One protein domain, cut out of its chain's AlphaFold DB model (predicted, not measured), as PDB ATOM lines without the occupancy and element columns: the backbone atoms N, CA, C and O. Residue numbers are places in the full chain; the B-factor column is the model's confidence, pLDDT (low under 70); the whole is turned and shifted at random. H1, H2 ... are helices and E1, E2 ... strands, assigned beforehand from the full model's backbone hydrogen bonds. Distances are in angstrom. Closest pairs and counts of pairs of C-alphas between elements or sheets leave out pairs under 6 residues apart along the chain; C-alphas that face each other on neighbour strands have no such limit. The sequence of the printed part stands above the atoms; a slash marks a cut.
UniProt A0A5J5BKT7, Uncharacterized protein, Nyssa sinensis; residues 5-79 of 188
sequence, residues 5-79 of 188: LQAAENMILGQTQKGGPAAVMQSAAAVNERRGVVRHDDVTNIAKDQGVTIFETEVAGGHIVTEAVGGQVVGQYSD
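Overview. This is residues 5 to 79 of the 188 residues of an uncharacterized protein of Nyssa sinensis (UniProt A0A5J5BKT7). Two lobes make a loose, open shape: a staggered helical hairpin of H1 and H2, whose first turns meet while their far ends point away from each other, and a strongly twisted three-stranded sheet, with the small helix H3 by one end of it. Residues 35 to 44 join the two lobes, neither H1 nor H2 is on the sheet, and residues 31 to 36 stick out free. The printed part has 75 residues with three named helices and then three named strands, H1 H2 H3 E1 E2 E3, and its class is mixed, helices and strands. The sheet is antiparallel in the order E1 E2 E3. The whole is loose, with a radius of gyration of the C-alphas of 14.9 A, and spans 44 by 29 by 21 A, only just elongated.

Along the chain. Find C-alpha 5 at (-8.604, 66.806, -21.797); from there H1 runs through residues 5 to 13, 11.8 A long. Next look at C-alpha 21 at (-14.544, 64.011, -24.611), where H2, residues 21 to 34, begins and runs 20.0 A. H3 is residues 45 to 49, 5.8 A. E1, residues 52 to 59, measures 22.2 A, and E2, residues 62 to 69, measures 23.3 A. E3, residues 72 to 78, is 17.8 A long and ends at C-alpha 78, (-18.877, 82.430, -10.242).

Arrangement. Begin with the helical hairpin: H1 touches H2 with a shallow tilt of 28 degrees, opposite ways. H2 does so with residues 21 to 22 alone, and the closest C-alphas, of Gln 6 and Ala 22, are 5.4 A apart. In H1, H2 and H3 every O i to N i+4 pair is within hydrogen-bond range. H2 and H3 are apart. H3 is on the sheet but only grazes it, with residues 46 to 48; its closest C-alphas to E2 are those of Ala 47 and Val 69, 6.2 A apart. The sheet is a meander, each strand the antiparallel neighbour of the one before. In the hairpin E1 and E2, at 159 degrees, look for N 57 and O 64, 2.8 A apart. In the hairpin E2 and E3, at 160 degrees, N 67 and O 75 are 2.8 A apart. H1 and H2 are each apart from E1, E2 and E3.

Size, cuts and confidence. Look to the C-alphas of Arg 34 and Ala 60, 44.3 A apart, for the two farthest apart. The printed part has no cut and no long link. Mean pLDDT of the printed part is 74.9; among the 14 residues under 70 you will find 5 to 8 and 59 to 62.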
ATOM      1  N   LEU A   5      -7.507  67.778 -21.791       66.69
ATOM      2  CA  LEU A   5      -8.604  66.806 -21.797       66.69
ATOM      3  C   LEU A   5      -8.119  65.356 -21.969       66.69
ATOM      4  O   LEU A   5      -8.651  64.439 -21.352       66.69
ATOM      5  N   GLN A   6      -7.078  65.146 -22.778       69.06
ATOM      6  CA  GLN A   6      -6.477  63.830 -22.999       69.06
ATOM      7  C   GLN A   6      -5.631  63.390 -21.797       69.06
ATOM      8  O   GLN A   6      -5.608  62.209 -21.457       69.06
ATOM      9  N   ALA A   7      -4.960  64.337 -21.137       66.38
ATOM     10  CA  ALA A   7      -4.272  64.102 -19.874       66.38
ATOM     11  C   ALA A   7      -5.269  63.750 -18.757       66.38
ATOM     12  O   ALA A   7      -5.041  62.787 -18.033       66.38
ATOM     13  N   ALA A   8      -6.403  64.453 -18.676       66.00
ATOM     14  CA  ALA A   8      -7.473  64.144 -17.729       66.00
ATOM     15  C   ALA A   8      -8.091  62.752 -17.973       66.00
ATOM     16  O   ALA A   8      -8.205  61.964 -17.036       66.00
ATOM     17  N   GLU A   9      -8.420  62.402 -19.223       70.88
ATOM     18  CA  GLU A   9      -8.908  61.054 -19.558       70.88
ATOM     19  C   GLU A   9      -7.877  59.971 -19.230       70.88
ATOM     20  O   GLU A   9      -8.226  58.955 -18.637       70.88
ATOM     21  N   ASN A  10      -6.599  60.193 -19.548       72.62
ATOM     22  CA  ASN A  10      -5.546  59.234 -19.221       72.62
ATOM     23  C   ASN A  10      -5.296  59.124 -17.708       72.62
ATOM     24  O   ASN A  10      -4.960  58.042 -17.239       72.62
ATOM     25  N   MET A  11      -5.468  60.197 -16.934       68.00
ATOM     26  CA  MET A  11      -5.346  60.149 -15.472       68.00
ATOM     27  C   MET A  11      -6.473  59.345 -14.818       68.00
ATOM     28  O   MET A  11      -6.231  58.675 -13.818       68.00
ATOM     29  N   ILE A  12      -7.689  59.410 -15.366       72.06
ATOM     30  CA  ILE A  12      -8.869  58.757 -14.777       72.06
ATOM     31  C   ILE A  12      -9.053  57.334 -15.322       72.06
ATOM     32  O   ILE A  12      -9.381  56.419 -14.572       72.06
ATOM     33  N   LEU A  13      -8.847  57.139 -16.625       70.31
ATOM     34  CA  LEU A  13      -9.172  55.905 -17.347       70.31
ATOM     35  C   LEU A  13      -7.936  55.193 -17.919       70.31
ATOM     36  O   LEU A  13      -8.070  54.119 -18.501       70.31
ATOM     37  N   GLY A  14      -6.734  55.765 -17.782       78.12
ATOM     38  CA  GLY A  14      -5.472  55.170 -18.247       78.12
ATOM     39  C   GLY A  14      -5.256  55.199 -19.765       78.12
ATOM     40  O   GLY A  14      -4.163  54.893 -20.236       78.12
ATOM     41  N   GLN A  15      -6.278  55.561 -20.539       76.50
ATOM     42  CA  GLN A  15      -6.252  55.611 -21.997       76.50
ATOM     43  C   GLN A  15      -7.295  56.602 -22.522       76.50
ATOM     44  O   GLN A  15      -8.326  56.833 -21.892       76.50
ATOM     45  N   THR A  16      -7.060  57.134 -23.720       73.12
ATOM     46  CA  THR A  16      -8.046  57.958 -24.425       73.12
ATOM     47  C   THR A  16      -9.197  57.064 -24.879       73.12
ATOM     48  O   THR A  16      -8.994  56.120 -25.651       73.12
ATOM     49  N   GLN A  17     -10.407  57.337 -24.400       80.19
ATOM     50  CA  GLN A  17     -11.551  56.472 -24.670       80.19
ATOM     51  C   GLN A  17     -12.138  56.777 -26.054       80.19
ATOM     52  O   GLN A  17     -12.381  57.930 -26.415       80.19
ATOM     53  N   LYS A  18     -12.438  55.737 -26.843       74.56
ATOM     54  CA  LYS A  18     -13.183  55.913 -28.101       74.56
ATOM     55  C   LYS A  18     -14.573  56.474 -27.791       74.56
ATOM     56  O   LYS A  18     -15.346  55.824 -27.093       74.56
ATOM     57  N   GLY A  19     -14.867  57.664 -28.315       76.88
ATOM     58  CA  GLY A  19     -16.109  58.397 -28.040       76.88
ATOM     59  C   GLY A  19     -16.092  59.233 -26.754       76.88
ATOM     60  O   GLY A  19     -17.101  59.856 -26.443       76.88
ATOM     61  N   GLY A  20     -14.971  59.267 -26.025       78.62
ATOM     62  CA  GLY A  20     -14.783  60.165 -24.887       78.62
ATOM     63  C   GLY A  20     -14.628  61.633 -25.312       78.62
ATOM     64  O   GLY A  20     -14.395  61.909 -26.498       78.62
ATOM     65  N   PRO A  21     -14.747  62.582 -24.369       74.94
ATOM     66  CA  PRO A  21     -14.544  64.011 -24.611       74.94
ATOM     67  C   PRO A  21     -13.317  64.354 -25.476       74.94
ATOM     68  O   PRO A  21     -13.428  65.169 -26.396       74.94
ATOM     69  N   ALA A  22     -12.162  63.714 -25.252       74.62
ATOM     70  CA  ALA A  22     -10.945  63.999 -26.017       74.62
ATOM     71  C   ALA A  22     -11.043  63.508 -27.469       74.62
ATOM     72  O   ALA A  22     -10.635  64.217 -28.390       74.62
ATOM     73  N   ALA A  23     -11.642  62.336 -27.697       80.69
ATOM     74  CA  ALA A  23     -11.877  61.812 -29.043       80.69
ATOM     75  C   ALA A  23     -12.898  62.666 -29.819       80.69
ATOM     76  O   ALA A  23     -12.714  62.925 -31.012       80.69
ATOM     77  N   VAL A  24     -13.950  63.142 -29.145       82.88
ATOM     78  CA  VAL A  24     -14.950  64.041 -29.744       82.88
ATOM     79  C   VAL A  24     -14.310  65.368 -30.144       82.88
ATOM     80  O   VAL A  24     -14.518  65.828 -31.265       82.88
ATOM     81  N   MET A  25     -13.477  65.950 -29.279       80.19
ATOM     82  CA  MET A  25     -12.791  67.212 -29.562       80.19
ATOM     83  C   MET A  25     -11.797  67.083 -30.727       80.19
ATOM     84  O   MET A  25     -11.771  67.950 -31.599       80.19
ATOM     85  N   GLN A  26     -11.050  65.976 -30.812       80.44
ATOM     86  CA  GLN A  26     -10.180  65.685 -31.961       80.44
ATOM     87  C   GLN A  26     -10.977  65.546 -33.265       80.44
ATOM     88  O   GLN A  26     -10.591  66.097 -34.297       80.44
ATOM     89  N   SER A  27     -12.116  64.847 -33.222       82.25
ATOM     90  CA  SER A  27     -12.992  64.710 -34.386       82.25
ATOM     91  C   SER A  27     -13.589  66.054 -34.809       82.25
ATOM     92  O   SER A  27     -13.667  66.334 -36.005       82.25
ATOM     93  N   ALA A  28     -14.004  66.887 -33.853       82.94
ATOM     94  CA  ALA A  28     -14.542  68.216 -34.122       82.94
ATOM     95  C   ALA A  28     -13.480  69.133 -34.746       82.94
ATOM     96  O   ALA A  28     -13.758  69.773 -35.757       82.94
ATOM     97  N   ALA A  29     -12.251  69.132 -34.215       79.19
ATOM     98  CA  ALA A  29     -11.129  69.879 -34.783       79.19
ATOM     99  C   ALA A  29     -10.855  69.468 -36.241       79.19
ATOM    100  O   ALA A  29     -10.836  70.323 -37.123       79.19
ATOM    101  N   ALA A  30     -10.777  68.163 -36.522       80.94
ATOM    102  CA  ALA A  30     -10.560  67.655 -37.879       80.94
ATOM    103  C   ALA A  30     -11.696  68.027 -38.852       80.94
ATOM    104  O   ALA A  30     -11.461  68.295 -40.033       80.94
ATOM    105  N   VAL A  31     -12.948  68.043 -38.382       85.75
ATOM    106  CA  VAL A  31     -14.093  68.490 -39.191       85.75
ATOM    107  C   VAL A  31     -14.032  69.997 -39.439       85.75
ATOM    108  O   VAL A  31     -14.303  70.431 -40.560       85.75
ATOM    109  N   ASN A  32     -13.654  70.788 -38.437       81.75
ATOM    110  CA  ASN A  32     -13.538  72.239 -38.556       81.75
ATOM    111  C   ASN A  32     -12.411  72.638 -39.519       81.75
ATOM    112  O   ASN A  32     -12.621  73.534 -40.336       81.75
ATOM    113  N   GLU A  33     -11.281  71.925 -39.503       83.50
ATOM    114  CA  GLU A  33     -10.196  72.085 -40.481       83.50
ATOM    115  C   GLU A  33     -10.671  71.765 -41.902       83.50
ATOM    116  O   GLU A  33     -10.483  72.561 -42.822       83.50
ATOM    117  N   ARG A  34     -11.376  70.638 -42.091       83.06
ATOM    118  CA  ARG A  34     -11.945  70.271 -43.403       83.06
ATOM    119  C   ARG A  34     -12.958  71.287 -43.920       83.06
ATOM    120  O   ARG A  34     -13.091  71.446 -45.130       83.06
ATOM    121  N   ARG A  35     -13.697  71.933 -43.020       83.88
ATOM    122  CA  ARG A  35     -14.675  72.976 -43.354       83.88
ATOM    123  C   ARG A  35     -14.049  74.368 -43.471       83.88
ATOM    124  O   ARG A  35     -14.765  75.302 -43.812       83.88
ATOM    125  N   GLY A  36     -12.749  74.512 -43.197       80.06
ATOM    126  CA  GLY A  36     -12.046  75.793 -43.224       80.06
ATOM    127  C   GLY A  36     -12.517  76.787 -42.159       80.06
ATOM    128  O   GLY A  36     -12.268  77.978 -42.306       80.06
ATOM    129  N   VAL A  37     -13.208  76.310 -41.117       80.50
ATOM    130  CA  VAL A  37     -13.648  77.124 -39.970       80.50
ATOM    131  C   VAL A  37     -12.459  77.453 -39.066       80.50
ATOM    132  O   VAL A  37     -12.466  78.484 -38.404       80.50
ATOM    133  N   VAL A  38     -11.446  76.581 -39.056       77.50
ATOM    134  CA  VAL A  38     -10.161  76.778 -38.375       77.50
ATOM    135  C   VAL A  38      -9.022  76.313 -39.286       77.50
ATOM    136  O   VAL A  38      -9.183  75.355 -40.047       77.50
ATOM    137  N   ARG A  39      -7.871  76.977 -39.219       75.50
ATOM    138  CA  ARG A  39      -6.623  76.629 -39.912       75.50
ATOM    139  C   ARG A  39      -5.515  76.372 -38.899       75.50
ATOM    140  O   ARG A  39      -5.556  76.858 -37.774       75.50
ATOM    141  N   HIS A  40      -4.478  75.657 -39.326       70.50
ATOM    142  CA  HIS A  40      -3.309  75.374 -38.487       70.50
ATOM    143  C   HIS A  40      -2.577  76.640 -37.994       70.50
ATOM    144  O   HIS A  40      -1.866  76.570 -36.994       70.50
ATOM    145  N   ASP A  41      -2.770  77.781 -38.667       71.38
ATOM    146  CA  ASP A  41      -2.174  79.078 -38.316       71.38
ATOM    147  C   ASP A  41      -3.077  79.960 -37.442       71.38
ATOM    148  O   ASP A  41      -2.637  81.006 -36.969       71.38
ATOM    149  N   ASP A  42      -4.323  79.546 -37.181       70.06
ATOM    150  CA  ASP A  42      -5.276  80.336 -36.386       70.06
ATOM    151  C   ASP A  42      -4.998  80.241 -34.871       70.06
ATOM    152  O   ASP A  42      -5.714  80.818 -34.051       70.06
ATOM    153  N   VAL A  43      -3.952  79.505 -34.475       69.69
ATOM    154  CA  VAL A  43      -3.574  79.268 -33.079       69.69
ATOM    155  C   VAL A  43      -2.387  80.152 -32.705       69.69
ATOM    156  O   VAL A  43      -1.347  80.138 -33.358       69.69
ATOM    157  N   THR A  44      -2.506  80.897 -31.606       70.31
ATOM    158  CA  THR A  44      -1.386  81.687 -31.075       70.31
ATOM    159  C   THR A  44      -0.302  80.779 -30.491       70.31
ATOM    160  O   THR A  44      -0.595  79.715 -29.942       70.31
ATOM    161  N   ASN A  45       0.962  81.218 -30.531       75.94
ATOM    162  CA  ASN A  45       2.073  80.459 -29.935       75.94
ATOM    163  C   ASN A  45       1.835  80.156 -28.442       75.94
ATOM    164  O   ASN A  45       2.182  79.082 -27.970       75.94
ATOM    165  N   ILE A  46       1.160  81.054 -27.712       71.31
ATOM    166  CA  ILE A  46       0.806  80.844 -26.300       71.31
ATOM    167  C   ILE A  46      -0.194  79.687 -26.154       71.31
ATOM    168  O   ILE A  46       0.032  78.775 -25.363       71.31
ATOM    169  N   ALA A  47      -1.270  79.668 -26.947       68.81
ATOM    170  CA  ALA A  47      -2.248  78.579 -26.904       68.81
ATOM    171  C   ALA A  47      -1.648  77.235 -27.361       68.81
ATOM    172  O   ALA A  47      -2.012  76.188 -26.827       68.81
ATOM    173  N   LYS A  48      -0.706  77.268 -28.311       69.62
ATOM    174  CA  LYS A  48      -0.015  76.086 -28.844       69.62
ATOM    175  C   LYS A  48       0.990  75.478 -27.861       69.62
ATOM    176  O   LYS A  48       0.997  74.261 -27.692       69.62
ATOM    177  N   ASP A  49       1.823  76.312 -27.237       73.69
ATOM    178  CA  ASP A  49       2.976  75.866 -26.440       73.69
ATOM    179  C   ASP A  49       2.710  75.871 -24.930       73.69
ATOM    180  O   ASP A  49       3.414  75.206 -24.175       73.69
ATOM    181  N   GLN A  50       1.721  76.629 -24.461       73.75
ATOM    182  CA  GLN A  50       1.405  76.732 -23.033       73.75
ATOM    183  C   GLN A  50      -0.035  76.302 -22.709       73.75
ATOM    184  O   GLN A  50      -0.359  76.077 -21.543       73.75
ATOM    185  N   GLY A  51      -0.879  76.110 -23.727       72.88
ATOM    186  CA  GLY A  51      -2.215  75.530 -23.599       72.88
ATOM    187  C   GLY A  51      -3.301  76.509 -23.149       72.88
ATOM    188  O   GLY A  51      -3.039  77.610 -22.666       72.88
ATOM    189  N   VAL A  52      -4.552  76.078 -23.316       78.94
ATOM    190  CA  VAL A  52      -5.750  76.739 -22.781       78.94
ATOM    191  C   VAL A  52      -6.396  75.785 -21.785       78.94
ATOM    192  O   VAL A  52      -6.598  74.609 -22.097       78.94
ATOM    193  N   THR A  53      -6.711  76.276 -20.590       75.00
ATOM    194  CA  THR A  53      -7.334  75.481 -19.529       75.00
ATOM    195  C   THR A  53      -8.590  76.163 -19.022       75.00
ATOM    196  O   THR A  53      -8.562  77.347 -18.691       75.00
ATOM    197  N   ILE A  54      -9.663  75.385 -18.912       78.06
ATOM    198  CA  ILE A  54     -10.884  75.756 -18.206       78.06
ATOM    199  C   ILE A  54     -11.028  74.752 -17.070       78.06
ATOM    200  O   ILE A  54     -11.037  73.546 -17.324       78.06
ATOM    201  N   PHE A  55     -11.081  75.227 -15.830       74.31
ATOM    202  CA  PHE A  55     -11.299  74.362 -14.676       74.31
ATOM    203  C   PHE A  55     -12.266  74.997 -13.688       74.31
ATOM    204  O   PHE A  55     -12.345  76.217 -13.544       74.31
ATOM    205  N   GLU A  56     -13.002  74.134 -13.006       76.31
ATOM    206  CA  GLU A  56     -13.993  74.506 -12.014       76.31
ATOM    207  C   GLU A  56     -13.412  74.298 -10.616       76.31
ATOM    208  O   GLU A  56     -12.803  73.269 -10.324       76.31
ATOM    209  N   THR A  57     -13.571  75.293  -9.753       75.00
ATOM    210  CA  THR A  57     -13.211  75.210  -8.336       75.00
ATOM    211  C   THR A  57     -14.476  75.309  -7.506       75.00
ATOM    212  O   THR A  57     -15.210  76.293  -7.597       75.00
ATOM    213  N   GLU A  58     -14.721  74.305  -6.673       71.19
ATOM    214  CA  GLU A  58     -15.820  74.333  -5.716       71.19
ATOM    215  C   GLU A  58     -15.460  75.278  -4.558       71.19
ATOM    216  O   GLU A  58     -14.437  75.124  -3.887       71.19
ATOM    217  N   VAL A  59     -16.286  76.299  -4.346       64.62
ATOM    218  CA  VAL A  59     -16.170  77.239  -3.226       64.62
ATOM    219  C   VAL A  59     -17.443  77.184  -2.393       64.62
ATOM    220  O   VAL A  59     -18.480  76.716  -2.847       64.62
ATOM    221  N   ALA A  60     -17.384  77.631  -1.139       54.84
ATOM    222  CA  ALA A  60     -18.491  77.485  -0.195       54.84
ATOM    223  C   ALA A  60     -19.805  78.128  -0.703       54.84
ATOM    224  O   ALA A  60     -20.058  79.307  -0.455       54.84
ATOM    225  N   GLY A  61     -20.664  77.325  -1.343       59.34
ATOM    226  CA  GLY A  61     -21.964  77.734  -1.886       59.34
ATOM    227  C   GLY A  61     -22.022  77.960  -3.402       59.34
ATOM    228  O   GLY A  61     -23.012  78.521  -3.865       59.34
ATOM    229  N   GLY A  62     -21.008  77.556  -4.174       65.69
ATOM    230  CA  GLY A  62     -21.080  77.579  -5.634       65.69
ATOM    231  C   GLY A  62     -19.770  77.197  -6.312       65.69
ATOM    232  O   GLY A  62     -18.795  76.824  -5.666       65.69
ATOM    233  N   HIS A  63     -19.740  77.331  -7.629       73.38
ATOM    234  CA  HIS A  63     -18.578  76.974  -8.426       73.38
ATOM    235  C   HIS A  63     -17.938  78.218  -9.032       73.38
ATOM    236  O   HIS A  63     -18.625  79.177  -9.396       73.38
ATOM    237  N   ILE A  64     -16.612  78.227  -9.104       77.88
ATOM    238  CA  ILE A  64     -15.849  79.233  -9.833       77.88
ATOM    239  C   ILE A  64     -15.247  78.565 -11.051       77.88
ATOM    240  O   ILE A  64     -14.393  77.689 -10.923       77.88
ATOM    241  N   VAL A  65     -15.645  79.029 -12.226       78.56
ATOM    242  CA  VAL A  65     -14.994  78.645 -13.469       78.56
ATOM    243  C   VAL A  65     -13.830  79.593 -13.698       78.56
ATOM    244  O   VAL A  65     -13.983  80.815 -13.647       78.56
ATOM    245  N   THR A  66     -12.651  79.018 -13.905       77.75
ATOM    246  CA  THR A  66     -11.425  79.747 -14.215       77.75
ATOM    247  C   THR A  66     -10.972  79.380 -15.618       77.75
ATOM    248  O   THR A  66     -10.754  78.208 -15.926       77.75
ATOM    249  N   GLU A  67     -10.810  80.395 -16.453       79.88
ATOM    250  CA  GLU A  67     -10.285  80.308 -17.808       79.88
ATOM    251  C   GLU A  67      -8.868  80.872 -17.811       79.88
ATOM    252  O   GLU A  67      -8.632  81.994 -17.358       79.88
ATOM    253  N   ALA A  68      -7.913  80.099 -18.318       79.31
ATOM    254  CA  ALA A  68      -6.519  80.503 -18.401       79.31
ATOM    255  C   ALA A  68      -5.899  80.146 -19.756       79.31
ATOM    256  O   ALA A  68      -6.193  79.101 -20.340       79.31
ATOM    257  N   VAL A  69      -5.010  81.017 -20.231       83.56
ATOM    258  CA  VAL A  69      -4.211  80.835 -21.447       83.56
ATOM    259  C   VAL A  69      -2.745  80.931 -21.050       83.56
ATOM    260  O   VAL A  69      -2.309  81.920 -20.469       83.56
ATOM    261  N   GLY A  70      -1.993  79.865 -21.300       79.56
ATOM    262  CA  GLY A  70      -0.601  79.743 -20.885       79.56
ATOM    263  C   GLY A  70      -0.361  79.824 -19.379       79.56
ATOM    264  O   GLY A  70       0.648  80.354 -18.927       79.56
ATOM    265  N   GLY A  71      -1.319  79.337 -18.586       76.44
ATOM    266  CA  GLY A  71      -1.281  79.416 -17.122       76.44
ATOM    267  C   GLY A  71      -1.652  80.790 -16.553       76.44
ATOM    268  O   GLY A  71      -1.804  80.919 -15.340       76.44
ATOM    269  N   GLN A  72      -1.858  81.800 -17.400       73.19
ATOM    270  CA  GLN A  72      -2.370  83.100 -16.982       73.19
ATOM    271  C   GLN A  72      -3.899  83.090 -17.008       73.19
ATOM    272  O   GLN A  72      -4.499  82.835 -18.051       73.19
ATOM    273  N   VAL A  73      -4.533  83.392 -15.872       78.00
ATOM    274  CA  VAL A  73      -5.994  83.521 -15.770       78.00
ATOM    275  C   VAL A  73      -6.462  84.697 -16.629       78.00
ATOM    276  O   VAL A  73      -6.064  85.838 -16.401       78.00
ATOM    277  N   VAL A  74      -7.298  84.403 -17.623       76.38
ATOM    278  CA  VAL A  74      -7.927  85.377 -18.526       76.38
ATOM    279  C   VAL A  74      -9.383  85.652 -18.157       76.38
ATOM    280  O   VAL A  74      -9.903  86.712 -18.491       76.38
ATOM    281  N   GLY A  75     -10.026  84.738 -17.427       67.62
ATOM    282  CA  GLY A  75     -11.394  84.892 -16.951       67.62
ATOM    283  C   GLY A  75     -11.624  84.095 -15.675       67.62
ATOM    284  O   GLY A  75     -11.112  82.990 -15.517       67.62
ATOM    285  N   GLN A  76     -12.386  84.656 -14.743       70.81
ATOM    286  CA  GLN A  76     -12.828  83.940 -13.554       70.81
ATOM    287  C   GLN A  76     -14.232  84.414 -13.196       70.81
ATOM    288  O   GLN A  76     -14.440  85.603 -12.954       70.81
ATOM    289  N   TYR A  77     -15.199  83.502 -13.197       69.69
ATOM    290  CA  TYR A  77     -16.595  83.827 -12.922       69.69
ATOM    291  C   TYR A  77     -17.221  82.802 -11.991       69.69
ATOM    292  O   TYR A  77     -16.912  81.612 -12.032       69.69
ATOM    293  N   SER A  78     -18.101  83.289 -11.121       75.44
ATOM    294  CA  SER A  78     -18.877  82.430 -10.242       75.44
ATOM    295  C   SER A  78     -20.178  82.019 -10.924       75.44
ATOM    296  O   SER A  78     -20.968  82.873 -11.326       75.44
ATOM    297  N   ASP A  79     -20.420  80.712 -10.989       77.38
ATOM    298  CA  ASP A  79     -21.674  80.110 -11.454       77.38
ATOM    299  C   ASP A  79     -22.710  79.997 -10.315       77.38
ATOM    300  O   ASP A  79     -23.673  79.234 -10.374       77.38
TER     301      ASP A  79